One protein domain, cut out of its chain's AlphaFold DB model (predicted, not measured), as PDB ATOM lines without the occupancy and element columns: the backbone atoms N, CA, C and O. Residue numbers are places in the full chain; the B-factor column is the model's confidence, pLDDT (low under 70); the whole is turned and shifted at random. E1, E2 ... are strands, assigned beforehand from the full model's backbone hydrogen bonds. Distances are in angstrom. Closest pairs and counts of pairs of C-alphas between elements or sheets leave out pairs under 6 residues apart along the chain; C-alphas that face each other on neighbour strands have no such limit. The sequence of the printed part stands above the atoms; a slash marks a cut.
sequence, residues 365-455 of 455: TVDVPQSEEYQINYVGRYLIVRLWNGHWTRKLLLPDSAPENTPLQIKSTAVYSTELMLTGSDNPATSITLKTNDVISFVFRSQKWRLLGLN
ATOM      1  N   THR A 365      60.090 226.328 156.063       90.62
ATOM      2  CA  THR A 365      58.719 226.803 156.200       90.62
ATOM      3  C   THR A 365      58.644 227.827 157.325       90.62
ATOM      4  O   THR A 365      59.173 227.583 158.408       90.62
ATOM      5  N   VAL A 366      57.974 228.952 157.082       93.44
ATOM      6  CA  VAL A 366      57.758 230.019 158.065       93.44
ATOM      7  C   VAL A 366      56.265 230.269 158.220       93.44
ATOM      8  O   VAL A 366      55.550 230.448 157.235       93.44
ATOM      9  N   ASP A 367      55.800 230.299 159.465       96.00
ATOM     10  CA  ASP A 367      54.454 230.747 159.805       96.00
ATOM     11  C   ASP A 367      54.453 232.260 160.006       96.00
ATOM     12  O   ASP A 367      55.276 232.797 160.752       96.00
ATOM     13  N   VAL A 368      53.524 232.951 159.350       95.62
ATOM     14  CA  VAL A 368      53.415 234.409 159.462       95.62
ATOM     15  C   VAL A 368      52.955 234.778 160.878       95.62
ATOM     16  O   VAL A 368      51.963 234.224 161.353       95.62
ATOM     17  N   PRO A 369      53.641 235.684 161.596       94.19
ATOM     18  CA  PRO A 369      53.163 236.154 162.891       94.19
ATOM     19  C   PRO A 369      51.868 236.958 162.728       94.19
ATOM     20  O   PRO A 369      51.652 237.610 161.710       94.19
ATOM     21  N   GLN A 370      51.016 236.948 163.754       93.75
ATOM     22  CA  GLN A 370      49.786 237.736 163.745       93.75
ATOM     23  C   GLN A 370      50.108 239.241 163.722       93.75
ATOM     24  O   GLN A 370      50.654 239.772 164.691       93.75
ATOM     25  N   SER A 371      49.756 239.934 162.637       94.06
ATOM     26  CA  SER A 371      50.020 241.371 162.463       94.06
ATOM     27  C   SER A 371      49.065 242.028 161.456       94.06
ATOM     28  O   SER A 371      48.364 241.342 160.716       94.06
ATOM     29  N   GLU A 372      49.045 243.363 161.392       95.62
ATOM     30  CA  GLU A 372      48.356 244.088 160.307       95.62
ATOM     31  C   GLU A 372      49.122 243.992 158.980       95.62
ATOM     32  O   GLU A 372      48.527 243.793 157.923       95.62
ATOM     33  N   GLU A 373      50.449 244.098 159.039       97.81
ATOM     34  CA  GLU A 373      51.341 243.986 157.888       97.81
ATOM     35  C   GLU A 373      52.546 243.106 158.243       97.81
ATOM     36  O   GLU A 373      53.020 243.120 159.386       97.81
ATOM     37  N   TYR A 374      53.036 242.318 157.287       97.56
ATOM     38  CA  TYR A 374      54.239 241.505 157.451       97.56
ATOM     39  C   TYR A 374      55.115 241.530 156.196       97.56
ATOM     40  O   TYR A 374      54.654 241.248 155.089       97.56
ATOM     41  N   GLN A 375      56.402 241.822 156.391       97.12
ATOM     42  CA  GLN A 375      57.444 241.724 155.371       97.12
ATOM     43  C   GLN A 375      58.045 240.318 155.394       97.12
ATOM     44  O   GLN A 375      58.606 239.900 156.409       97.12
ATOM     45  N   ILE A 376      57.955 239.583 154.281       96.12
ATOM     46  CA  ILE A 376      58.596 238.269 154.188       96.12
ATOM     47  C   ILE A 376      60.114 238.472 154.158       96.12
ATOM     48  O   ILE A 376      60.647 239.137 153.269       96.12
ATOM     49  N   ASN A 377      60.809 237.842 155.104       91.38
ATOM     50  CA  ASN A 377      62.265 237.735 155.098       91.38
ATOM     51  C   ASN A 377      62.666 236.449 154.377       91.38
ATOM     52  O   ASN A 377      62.377 235.351 154.855       91.38
ATOM     53  N   TYR A 378      63.319 236.579 153.222       90.62
ATOM     54  CA  TYR A 378      63.762 235.414 152.468       90.62
ATOM     55  C   TYR A 378      65.068 234.857 153.030       90.62
ATOM     56  O   TYR A 378      66.055 235.576 153.169       90.62
ATOM     57  N   VAL A 379      65.087 233.556 153.312       80.62
ATOM     58  CA  VAL A 379      66.280 232.829 153.748       80.62
ATOM     59  C   VAL A 379      66.369 231.509 152.998       80.62
ATOM     60  O   VAL A 379      65.358 230.855 152.750       80.62
ATOM     61  N   GLY A 380      67.590 231.109 152.646       83.50
ATOM     62  CA  GLY A 380      67.829 229.794 152.067       83.50
ATOM     63  C   GLY A 380      67.672 229.685 150.561       83.50
ATOM     64  O   GLY A 380      67.689 230.668 149.824       83.50
ATOM     65  N   ARG A 381      67.548 228.435 150.101       86.50
ATOM     66  CA  ARG A 381      67.346 228.113 148.682       86.50
ATOM     67  C   ARG A 381      65.885 228.064 148.264       86.50
ATOM     68  O   ARG A 381      65.615 228.288 147.094       86.50
ATOM     69  N   TYR A 382      64.967 227.802 149.185       93.00
ATOM     70  CA  TYR A 382      63.522 227.844 148.968       93.00
ATOM     71  C   TYR A 382      62.835 228.323 150.250       93.00
ATOM     72  O   TYR A 382      63.353 228.097 151.348       93.00
ATOM     73  N   LEU A 383      61.661 228.938 150.115       95.06
ATOM     74  CA  LEU A 383      60.839 229.344 151.253       95.06
ATOM     75  C   LEU A 383      59.371 228.983 151.019       95.06
ATOM     76  O   LEU A 383      58.823 229.236 149.944       95.06
ATOM     77  N   ILE A 384      58.730 228.415 152.039       96.12
ATOM     78  CA  ILE A 384      57.279 228.222 152.103       96.12
ATOM     79  C   ILE A 384      56.736 229.096 153.235       96.12
ATOM     80  O   ILE A 384      57.027 228.871 154.405       96.12
ATOM     81  N   VAL A 385      55.932 230.094 152.901       97.56
ATOM     82  CA  VAL A 385      55.250 230.968 153.855       97.56
ATOM     83  C   VAL A 385      53.839 230.439 154.075       97.56
ATOM     84  O   VAL A 385      53.095 230.238 153.116       97.56
ATOM     85  N   ARG A 386      53.458 230.210 155.332       97.69
ATOM     86  CA  ARG A 386      52.133 229.705 155.700       97.69
ATOM     87  C   ARG A 386      51.322 230.772 156.419       97.69
ATOM     88  O   ARG A 386      51.774 231.347 157.407       97.69
ATOM     89  N   LEU A 387      50.103 230.970 155.933       97.69
ATOM     90  CA  LEU A 387      49.058 231.767 156.566       97.69
ATOM     91  C   LEU A 387      47.980 230.810 157.077       97.69
ATOM     92  O   LEU A 387      47.405 230.059 156.291       97.69
ATOM     93  N   TRP A 388      47.685 230.824 158.370       96.25
ATOM     94  CA  TRP A 388      46.622 230.003 158.962       96.25
ATOM     95  C   TRP A 388      46.023 230.679 160.197       96.25
ATOM     96  O   TRP A 388      46.454 231.753 160.609       96.25
ATOM     97  N   ASN A 389      44.969 230.105 160.779       92.00
ATOM     98  CA  ASN A 389      44.253 230.740 161.890       92.00
ATOM     99  C   ASN A 389      45.152 230.904 163.130       92.00
ATOM    100  O   ASN A 389      45.497 229.921 163.774       92.00
ATOM    101  N   GLY A 390      45.480 232.150 163.487       91.38
ATOM    102  CA  GLY A 390      46.428 232.489 164.561       91.38
ATOM    103  C   GLY A 390      47.838 232.837 164.066       91.38
ATOM    104  O   GLY A 390      48.641 233.351 164.838       91.38
ATOM    105  N   HIS A 391      48.108 232.606 162.781       95.31
ATOM    106  CA  HIS A 391      49.341 232.937 162.070       95.31
ATOM    107  C   HIS A 391      48.993 233.593 160.729       95.31
ATOM    108  O   HIS A 391      49.182 233.021 159.653       95.31
ATOM    109  N   TRP A 392      48.367 234.766 160.804       95.62
ATOM    110  CA  TRP A 392      47.805 235.472 159.657       95.62
ATOM    111  C   TRP A 392      48.122 236.963 159.718       95.62
ATOM    112  O   TRP A 392      48.189 237.558 160.792       95.62
ATOM    113  N   THR A 393      48.239 237.580 158.545       98.00
ATOM    114  CA  THR A 393      48.362 239.028 158.406       98.00
ATOM    115  C   THR A 393      47.357 239.566 157.397       98.00
ATOM    116  O   THR A 393      47.010 238.871 156.435       98.00
ATOM    117  N   ARG A 394      46.906 240.811 157.581       97.56
ATOM    118  CA  ARG A 394      46.018 241.470 156.616       97.56
ATOM    119  C   ARG A 394      46.754 241.800 155.325       97.56
ATOM    120  O   ARG A 394      46.177 241.627 154.255       97.56
ATOM    121  N   LYS A 395      48.009 242.244 155.424       98.31
ATOM    122  CA  LYS A 395      48.831 242.663 154.289       98.31
ATOM    123  C   LYS A 395      50.202 241.993 154.322       98.31
ATOM    124  O   LYS A 395      50.916 242.060 155.315       98.31
ATOM    125  N   LEU A 396      50.578 241.346 153.228       98.25
ATOM    126  CA  LEU A 396      51.823 240.592 153.106       98.25
ATOM    127  C   LEU A 396      52.687 241.210 152.010       98.25
ATOM    128  O   LEU A 396      52.194 241.472 150.916       98.25
ATOM    129  N   LEU A 397      53.965 241.443 152.290       98.12
ATOM    130  CA  LEU A 397      54.908 242.036 151.341       98.12
ATOM    131  C   LEU A 397      55.907 240.980 150.861       98.12
ATOM    132  O   LEU A 397      56.462 240.230 151.672       98.12
ATOM    133  N   LEU A 398      56.144 240.923 149.546       97.38
ATOM    134  CA  LEU A 398      57.204 240.093 148.971       97.38
ATOM    135  C   LEU A 398      58.585 240.548 149.475       97.38
ATOM    136  O   LEU A 398      58.770 241.739 149.714       97.38
ATOM    137  N   PRO A 399      59.566 239.637 149.606       95.81
ATOM    138  CA  PRO A 399      60.931 240.012 149.973       95.81
ATOM    139  C   PRO A 399      61.538 241.012 148.986       95.81
ATOM    140  O   PRO A 399      61.363 240.859 147.781       95.81
ATOM    141  N   ASP A 400      62.341 241.961 149.460       92.69
ATOM    142  CA  ASP A 400      63.012 242.921 148.567       92.69
ATOM    143  C   ASP A 400      64.074 242.263 147.673       92.69
ATOM    144  O   ASP A 400      64.392 242.749 146.588       92.69
ATOM    145  N   SER A 401      64.645 241.146 148.130       92.12
ATOM    146  CA  SER A 401      65.651 240.385 147.395       92.12
ATOM    147  C   SER A 401      65.676 238.919 147.824       92.12
ATOM    148  O   SER A 401      65.195 238.551 148.898       92.12
ATOM    149  N   ALA A 402      66.257 238.081 146.972       93.19
ATOM    150  CA  ALA A 402      66.614 236.702 147.270       93.19
ATOM    151  C   ALA A 402      67.803 236.280 146.386       93.19
ATOM    152  O   ALA A 402      68.154 236.989 145.438       93.19
ATOM    153  N   PRO A 403      68.455 235.136 146.652       91.62
ATOM    154  CA  PRO A 403      69.417 234.585 145.709       91.62
ATOM    155  C   PRO A 403      68.744 234.241 144.370       91.62
ATOM    156  O   PRO A 403      67.572 233.861 144.323       91.62
ATOM    157  N   GLU A 404      69.494 234.348 143.275       92.31
ATOM    158  CA  GLU A 404      68.994 234.029 141.934       92.31
ATOM    159  C   GLU A 404      68.490 232.577 141.862       92.31
ATOM    160  O   GLU A 404      69.111 231.657 142.398       92.31
ATOM    161  N   ASN A 405      67.380 232.370 141.150       92.31
ATOM    162  CA  ASN A 405      66.747 231.074 140.919       92.31
ATOM    163  C   ASN A 405      66.234 230.362 142.184       92.31
ATOM    164  O   ASN A 405      66.225 229.129 142.255       92.31
ATOM    165  N   THR A 406      65.782 231.126 143.176       92.88
ATOM    166  CA  THR A 406      65.201 230.573 144.404       92.88
ATOM    167  C   THR A 406      63.669 230.697 144.410       92.88
ATOM    168  O   THR A 406      63.141 231.765 144.076       92.88
ATOM    169  N   PRO A 407      62.926 229.608 144.708       95.81
ATOM    170  CA  PRO A 407      61.468 229.637 144.726       95.81
ATOM    171  C   PRO A 407      60.877 230.057 146.079       95.81
ATOM    172  O   PRO A 407      61.171 229.474 147.126       95.81
ATOM    173  N   LEU A 408      59.924 230.986 146.028       97.00
ATOM    174  CA  LEU A 408      59.056 231.369 147.140       97.00
ATOM    175  C   LEU A 408      57.658 230.802 146.903       97.00
ATOM    176  O   LEU A 408      57.079 231.008 145.841       97.00
ATOM    177  N   GLN A 409      57.076 230.156 147.904       97.69
ATOM    178  CA  GLN A 409      55.675 229.759 147.888       97.69
ATOM    179  C   GLN A 409      54.954 230.367 149.084       97.69
ATOM    180  O   GLN A 409      55.483 230.352 150.190       97.69
ATOM    181  N   ILE A 410      53.745 230.876 148.873       98.12
ATOM    182  CA  ILE A 410      52.860 231.339 149.943       98.12
ATOM    183  C   ILE A 410      51.603 230.477 149.886       98.12
ATOM    184  O   ILE A 410      50.999 230.326 148.827       98.12
ATOM    185  N   LYS A 411      51.230 229.895 151.023       97.62
ATOM    186  CA  LYS A 411      50.078 229.006 151.175       97.62
ATOM    187  C   LYS A 411      49.167 229.536 152.266       97.62
ATOM    188  O   LYS A 411      49.613 229.720 153.399       97.62
ATOM    189  N   SER A 412      47.894 229.731 151.942       97.31
ATOM    190  CA  SER A 412      46.895 230.189 152.901       97.31
ATOM    191  C   SER A 412      45.872 229.105 153.205       97.31
ATOM    192  O   SER A 412      45.196 228.598 152.323       97.31
ATOM    193  N   THR A 413      45.724 228.762 154.478       96.25
ATOM    194  CA  THR A 413      44.576 228.018 155.021       96.25
ATOM    195  C   THR A 413      43.792 228.865 156.026       96.25
ATOM    196  O   THR A 413      42.889 228.368 156.699       96.25
ATOM    197  N   ALA A 414      44.129 230.155 156.147       95.38
ATOM    198  CA  ALA A 414      43.445 231.093 157.023       95.38
ATOM    199  C   ALA A 414      42.014 231.358 156.542       95.38
ATOM    200  O   ALA A 414      41.737 231.374 155.343       95.38
ATOM    201  N   VAL A 415      41.110 231.602 157.492       95.44
ATOM    202  CA  VAL A 415      39.715 231.980 157.200       95.44
ATOM    203  C   VAL A 415      39.628 233.397 156.628       95.44
ATOM    204  O   VAL A 415      38.771 233.679 155.793       95.44
ATOM    205  N   TYR A 416      40.510 234.296 157.069       94.56
ATOM    206  CA  TYR A 416      40.562 235.668 156.577       94.56
ATOM    207  C   TYR A 416      41.480 235.779 155.363       94.56
ATOM    208  O   TYR A 416      42.529 235.137 155.295       94.56
ATOM    209  N   SER A 417      41.094 236.623 154.412       97.38
ATOM    210  CA  SER A 417      41.901 236.900 153.229       97.38
ATOM    211  C   SER A 417      43.096 237.794 153.552       97.38
ATOM    212  O   SER A 417      42.960 238.722 154.344       97.38
ATOM    213  N   THR A 418      44.220 237.581 152.877       98.31
ATOM    214  CA  THR A 418      45.417 238.432 152.965       98.31
ATOM    215  C   THR A 418      45.617 239.173 151.650       98.31
ATOM    216  O   THR A 418      45.551 238.571 150.584       98.31
ATOM    217  N   GLU A 419      45.894 240.470 151.699       98.31
ATOM    218  CA  GLU A 419      46.350 241.225 150.535       98.31
ATOM    219  C   GLU A 419      47.863 241.036 150.361       98.31
ATOM    220  O   GLU A 419      48.658 241.548 151.146       98.31
ATOM    221  N   LEU A 420      48.272 240.275 149.345       98.25
ATOM    222  CA  LEU A 420      49.669 240.123 148.956       98.25
ATOM    223  C   LEU A 420      50.060 241.264 148.019       98.25
ATOM    224  O   LEU A 420      49.573 241.343 146.892       98.25
ATOM    225  N   MET A 421      50.973 242.116 148.467       97.94
ATOM    226  CA  MET A 421      51.544 243.178 147.651       97.94
ATOM    227  C   MET A 421      52.570 242.605 146.681       97.94
ATOM    228  O   MET A 421      53.457 241.849 147.073       97.94
ATOM    229  N   LEU A 422      52.475 243.012 145.420       96.19
ATOM    230  CA  LEU A 422      53.323 242.533 144.329       96.19
ATOM    231  C   LEU A 422      54.433 243.521 143.947       96.19
ATOM    232  O   LEU A 422      55.070 243.377 142.900       96.19
ATOM    233  N   THR A 423      54.690 244.518 144.796       92.50
ATOM    234  CA  THR A 423      55.844 245.415 144.674       92.50
ATOM    235  C   THR A 423      57.132 244.594 144.565       92.50
ATOM    236  O   THR A 423      57.342 243.661 145.336       92.50
ATOM    237  N   GLY A 424      57.982 244.909 143.585       84.44
ATOM    238  CA  GLY A 424      59.210 244.145 143.318       84.44
ATOM    239  C   GLY A 424      59.012 242.876 142.475       84.44
ATOM    240  O   GLY A 424      59.988 242.179 142.181       84.44
ATOM    241  N   SER A 425      57.782 242.582 142.041       93.38
ATOM    242  CA  SER A 425      57.506 241.524 141.065       93.38
ATOM    243  C   SER A 425      57.443 242.041 139.621       93.38
ATOM    244  O   SER A 425      57.448 243.247 139.364       93.38
ATOM    245  N   ASP A 426      57.412 241.122 138.657       90.31
ATOM    246  CA  ASP A 426      57.151 241.410 137.242       90.31
ATOM    247  C   ASP A 426      55.656 241.444 136.877       90.31
ATOM    248  O   ASP A 426      55.308 241.660 135.714       90.31
ATOM    249  N   ASN A 427      54.771 241.251 137.857       91.44
ATOM    250  CA  ASN A 427      53.337 241.225 137.633       91.44
ATOM    251  C   ASN A 427      52.786 242.650 137.419       91.44
ATOM    252  O   ASN A 427      53.150 243.560 138.167       91.44
ATOM    253  N   PRO A 428      51.892 242.872 136.436       91.06
ATOM    254  CA  PRO A 428      51.277 244.183 136.224       91.06
ATOM    255  C   PRO A 428      50.309 244.602 137.343       91.06
ATOM    256  O   PRO A 428      50.040 245.793 137.494       91.06
ATOM    257  N   ALA A 429      49.758 243.656 138.110       93.25
ATOM    258  CA  ALA A 429      48.910 243.958 139.257       93.25
ATOM    259  C   ALA A 429      49.746 244.438 140.453       93.25
ATOM    260  O   ALA A 429      50.846 243.950 140.701       93.25
ATOM    261  N   THR A 430      49.202 245.372 141.236       94.12
ATOM    262  CA  THR A 430      49.866 245.913 142.436       94.12
ATOM    263  C   THR A 430      49.692 245.022 143.665       94.12
ATOM    264  O   THR A 430      50.552 245.014 144.547       94.12
ATOM    265  N   SER A 431      48.597 244.262 143.727       96.81
ATOM    266  CA  SER A 431      48.319 243.285 144.777       96.81
ATOM    267  C   SER A 431      47.417 242.149 144.280       96.81
ATOM    268  O   SER A 431      46.746 242.266 143.252       96.81
ATOM    269  N   ILE A 432      47.415 241.034 145.013       96.69
ATOM    270  CA  ILE A 432      46.489 239.902 144.856       96.69
ATOM    271  C   ILE A 432      45.874 239.585 146.221       96.69
ATOM    272  O   ILE A 432      46.566 239.543 147.234       96.69
ATOM    273  N   THR A 433      44.568 239.319 146.255       97.75
ATOM    274  CA  THR A 433      43.893 238.826 147.462       97.75
ATOM    275  C   THR A 433      44.030 237.310 147.563       97.75
ATOM    276  O   THR A 433      43.415 236.595 146.779       97.75
ATOM    277  N   LEU A 434      44.781 236.834 148.558       97.56
ATOM    278  CA  LEU A 434      44.890 235.421 148.915       97.56
ATOM    279  C   LEU A 434      43.716 235.008 149.806       97.56
ATOM    280  O   LEU A 434      43.458 235.637 150.836       97.56
ATOM    281  N   LYS A 435      43.019 233.940 149.431       96.69
ATOM    282  CA  LYS A 435      41.894 233.330 150.148       96.69
ATOM    283  C   LYS A 435      42.288 231.983 150.753       96.69
ATOM    284  O   LYS A 435      43.414 231.511 150.615       96.69
ATOM    285  N   THR A 436      41.359 231.372 151.483       96.44
ATOM    286  CA  THR A 436      41.535 230.022 152.021       96.44
ATOM    287  C   THR A 436      41.778 229.020 150.889       96.44
ATOM    288  O   THR A 436      40.986 228.947 149.956       96.44
ATOM    289  N   ASN A 437      42.809 228.191 151.052       95.31
ATOM    290  CA  ASN A 437      43.333 227.180 150.126       95.31
ATOM    291  C   ASN A 437      44.150 227.700 148.937       95.31
ATOM    292  O   ASN A 437      44.658 226.874 148.177       95.31
ATOM    293  N   ASP A 438      44.363 229.012 148.823       97.25
ATOM    294  CA  ASP A 438      45.225 229.565 147.780       97.25
ATOM    295  C   ASP A 438      46.693 229.186 148.029       97.25
ATOM    296  O   ASP A 438      47.224 229.288 149.147       97.25
ATOM    297  N   VAL A 439      47.370 228.796 146.952       97.50
ATOM    298  CA  VAL A 439      48.807 228.546 146.883       97.50
ATOM    299  C   VAL A 439      49.371 229.322 145.707       97.50
ATOM    300  O   VAL A 439      49.090 229.038 144.546       97.50
ATOM    301  N   ILE A 440      50.220 230.295 146.011       97.12
ATOM    302  CA  ILE A 440      50.896 231.117 145.013       97.12
ATOM    303  C   ILE A 440      52.392 230.844 145.047       97.12
ATOM    304  O   ILE A 440      52.977 230.596 146.103       97.12
ATOM    305  N   SER A 441      53.033 230.832 143.884       97.75
ATOM    306  CA  SER A 441      54.460 230.538 143.771       97.75
ATOM    307  C   SER A 441      55.181 231.539 142.889       97.75
ATOM    308  O   SER A 441      54.676 231.944 141.846       97.75
ATOM    309  N   PHE A 442      56.388 231.892 143.303       97.25
ATOM    310  CA  PHE A 442      57.275 232.820 142.630       97.25
ATOM    311  C   PHE A 442      58.666 232.210 142.485       97.25
ATOM    312  O   PHE A 442      59.056 231.326 143.250       97.25
ATOM    313  N   VAL A 443      59.444 232.737 141.547       96.44
ATOM    314  CA  VAL A 443      60.894 232.527 141.491       96.44
ATOM    315  C   VAL A 443      61.596 233.871 141.403       96.44
ATOM    316  O   VAL A 443      61.174 234.743 140.644       96.44
ATOM    317  N   PHE A 444      62.673 234.053 142.160       95.81
ATOM    318  CA  PHE A 444      63.494 235.250 142.026       95.81
ATOM    319  C   PHE A 444      64.434 235.099 140.828       95.81
ATOM    320  O   PHE A 444      65.279 234.201 140.811       95.81
ATOM    321  N   ARG A 445      64.270 235.942 139.803       94.31
ATOM    322  CA  ARG A 445      65.149 235.966 138.626       94.31
ATOM    323  C   ARG A 445      65.383 237.384 138.138       94.31
ATOM    324  O   ARG A 445      64.430 238.124 137.891       94.31
ATOM    325  N   SER A 446      66.643 237.725 137.894       92.88
ATOM    326  CA  SER A 446      67.048 239.027 137.353       92.88
ATOM    327  C   SER A 446      66.567 240.196 138.226       92.88
ATOM    328  O   SER A 446      66.003 241.163 137.718       92.88
ATOM    329  N   GLN A 447      66.781 240.085 139.542       92.00
ATOM    330  CA  GLN A 447      66.408 241.100 140.544       92.00
ATOM    331  C   GLN A 447      64.896 241.368 140.669       92.00
ATOM    332  O   GLN A 447      64.491 242.427 141.143       92.00
ATOM    333  N   LYS A 448      64.049 240.430 140.229       94.81
ATOM    334  CA  LYS A 448      62.589 240.526 140.347       94.81
ATOM    335  C   LYS A 448      61.976 239.195 140.749       94.81
ATOM    336  O   LYS A 448      62.439 238.133 140.322       94.81
ATOM    337  N   TRP A 449      60.883 239.257 141.504       96.56
ATOM    338  CA  TRP A 449      60.015 238.101 141.710       96.56
ATOM    339  C   TRP A 449      59.162 237.866 140.475       96.56
ATOM    340  O   TRP A 449      58.399 238.736 140.067       96.56
ATOM    341  N   ARG A 450      59.277 236.680 139.887       96.06
ATOM    342  CA  ARG A 450      58.439 236.267 138.766       96.06
ATOM    343  C   ARG A 450      57.319 235.385 139.259       96.06
ATOM    344  O   ARG A 450      57.599 234.369 139.898       96.06
ATOM    345  N   LEU A 451      56.076 235.759 138.976       95.31
ATOM    346  CA  LEU A 451      54.928 234.920 139.317       95.31
ATOM    347  C   LEU A 451      54.942 233.653 138.448       95.31
ATOM    348  O   LEU A 451      54.934 233.738 137.224       95.31
ATOM    349  N   LEU A 452      54.952 232.482 139.085       93.94
ATOM    350  CA  LEU A 452      54.903 231.189 138.398       93.94
ATOM    351  C   LEU A 452      53.470 230.687 138.223       93.94
ATOM    352  O   LEU A 452      53.104 230.232 137.144       93.94
ATOM    353  N   GLY A 453      52.665 230.765 139.281       88.62
ATOM    354  CA  GLY A 453      51.297 230.264 139.263       88.62
ATOM    355  C   GLY A 453      50.558 230.491 140.577       88.62
ATOM    356  O   GLY A 453      51.178 230.623 141.636       88.62
ATOM    357  N   LEU A 454      49.234 230.530 140.463       87.50
ATOM    358  CA  LEU A 454      48.234 230.527 141.529       87.50
ATOM    359  C   LEU A 454      47.236 229.418 141.171       87.50
ATOM    360  O   LEU A 454      46.860 229.324 139.998       87.50
ATOM    361  N   ASN A 455      46.883 228.561 142.128       83.31
ATOM    362  CA  ASN A 455      45.933 227.465 141.917       83.31
ATOM    363  C   ASN A 455      44.472 227.856 142.165       83.31
ATOM    364  O   ASN A 455      44.224 228.904 142.802       83.31
TER     365      ASN A 455
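Overview. This is residues 365 to 455 of the 455 residues of an uncharacterized protein of Pseudomonas asturiensis (UniProt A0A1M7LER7). Two sheets lie face to face as a sandwich, E1, E3, E5, E8 and E9 in one layer and E2, E4, E6 and E7 in the other. From E1 to E6 the chain passes to the opposite layer with each new strand; the hairpins E6 and E7, then E8 and E9, complete the layers. The printed part has 91 residues, nine named strands, E1 to E9 along the chain, and no named helix: all strand. Both sheets are mixed, in the orders E1 E3 E5 E8 E9 and E2 E4 E6 E7. It is compact, with a radius of gyration of the C-alphas of 11.9 A and spans of 34 by 27 by 22 A.

Arrangement. Start at edge strand E1, residues 365 to 367, parallel to E3, residues 383 to 387, with N 366 and O 384 2.8 A apart. E3 is parallel to E5, residues 406 to 412, where N 385 and O 409 are 2.8 A apart. E5 is antiparallel to E8, residues 439 to 445, at N 410 and O 440, 2.9 A. E8 forms a hairpin with E9, residues 448 to 454, at N 450 and O 443, 2.8 A. This sheet is strongly twisted. In the other, E2, residues 371 to 375, is parallel to E4, residues 393 to 397, at N 395 and O 372, 3.0 A. E4 is parallel to E6, residues 418 to 421, at N 419 and O 394, 2.8 A. E6 forms a hairpin with E7, residues 431 to 434, at N 420 and O 432, 2.8 A. Between the sheets, the closest C-alphas of E5 and E7, Ser 412 and Leu 434, are 6.9 A apart.

Along the chain. Find C-alpha 365 at (58.719, 226.803, 156.200), where E1 begins. E5 runs 20.2 A from C-alpha 406 at (65.201, 230.573, 144.404), E8 19.8 A, and E9 17.5 A to C-alpha 454 at (48.234, 230.527, 141.529).

Size, cuts and confidence. The C-alphas farthest apart, those of Gly 390 and Ser 446, are 34.8 A apart. The printed part has no cut and no long link; mean pLDDT of the printed part is 94.6, and no printed residue is under 70.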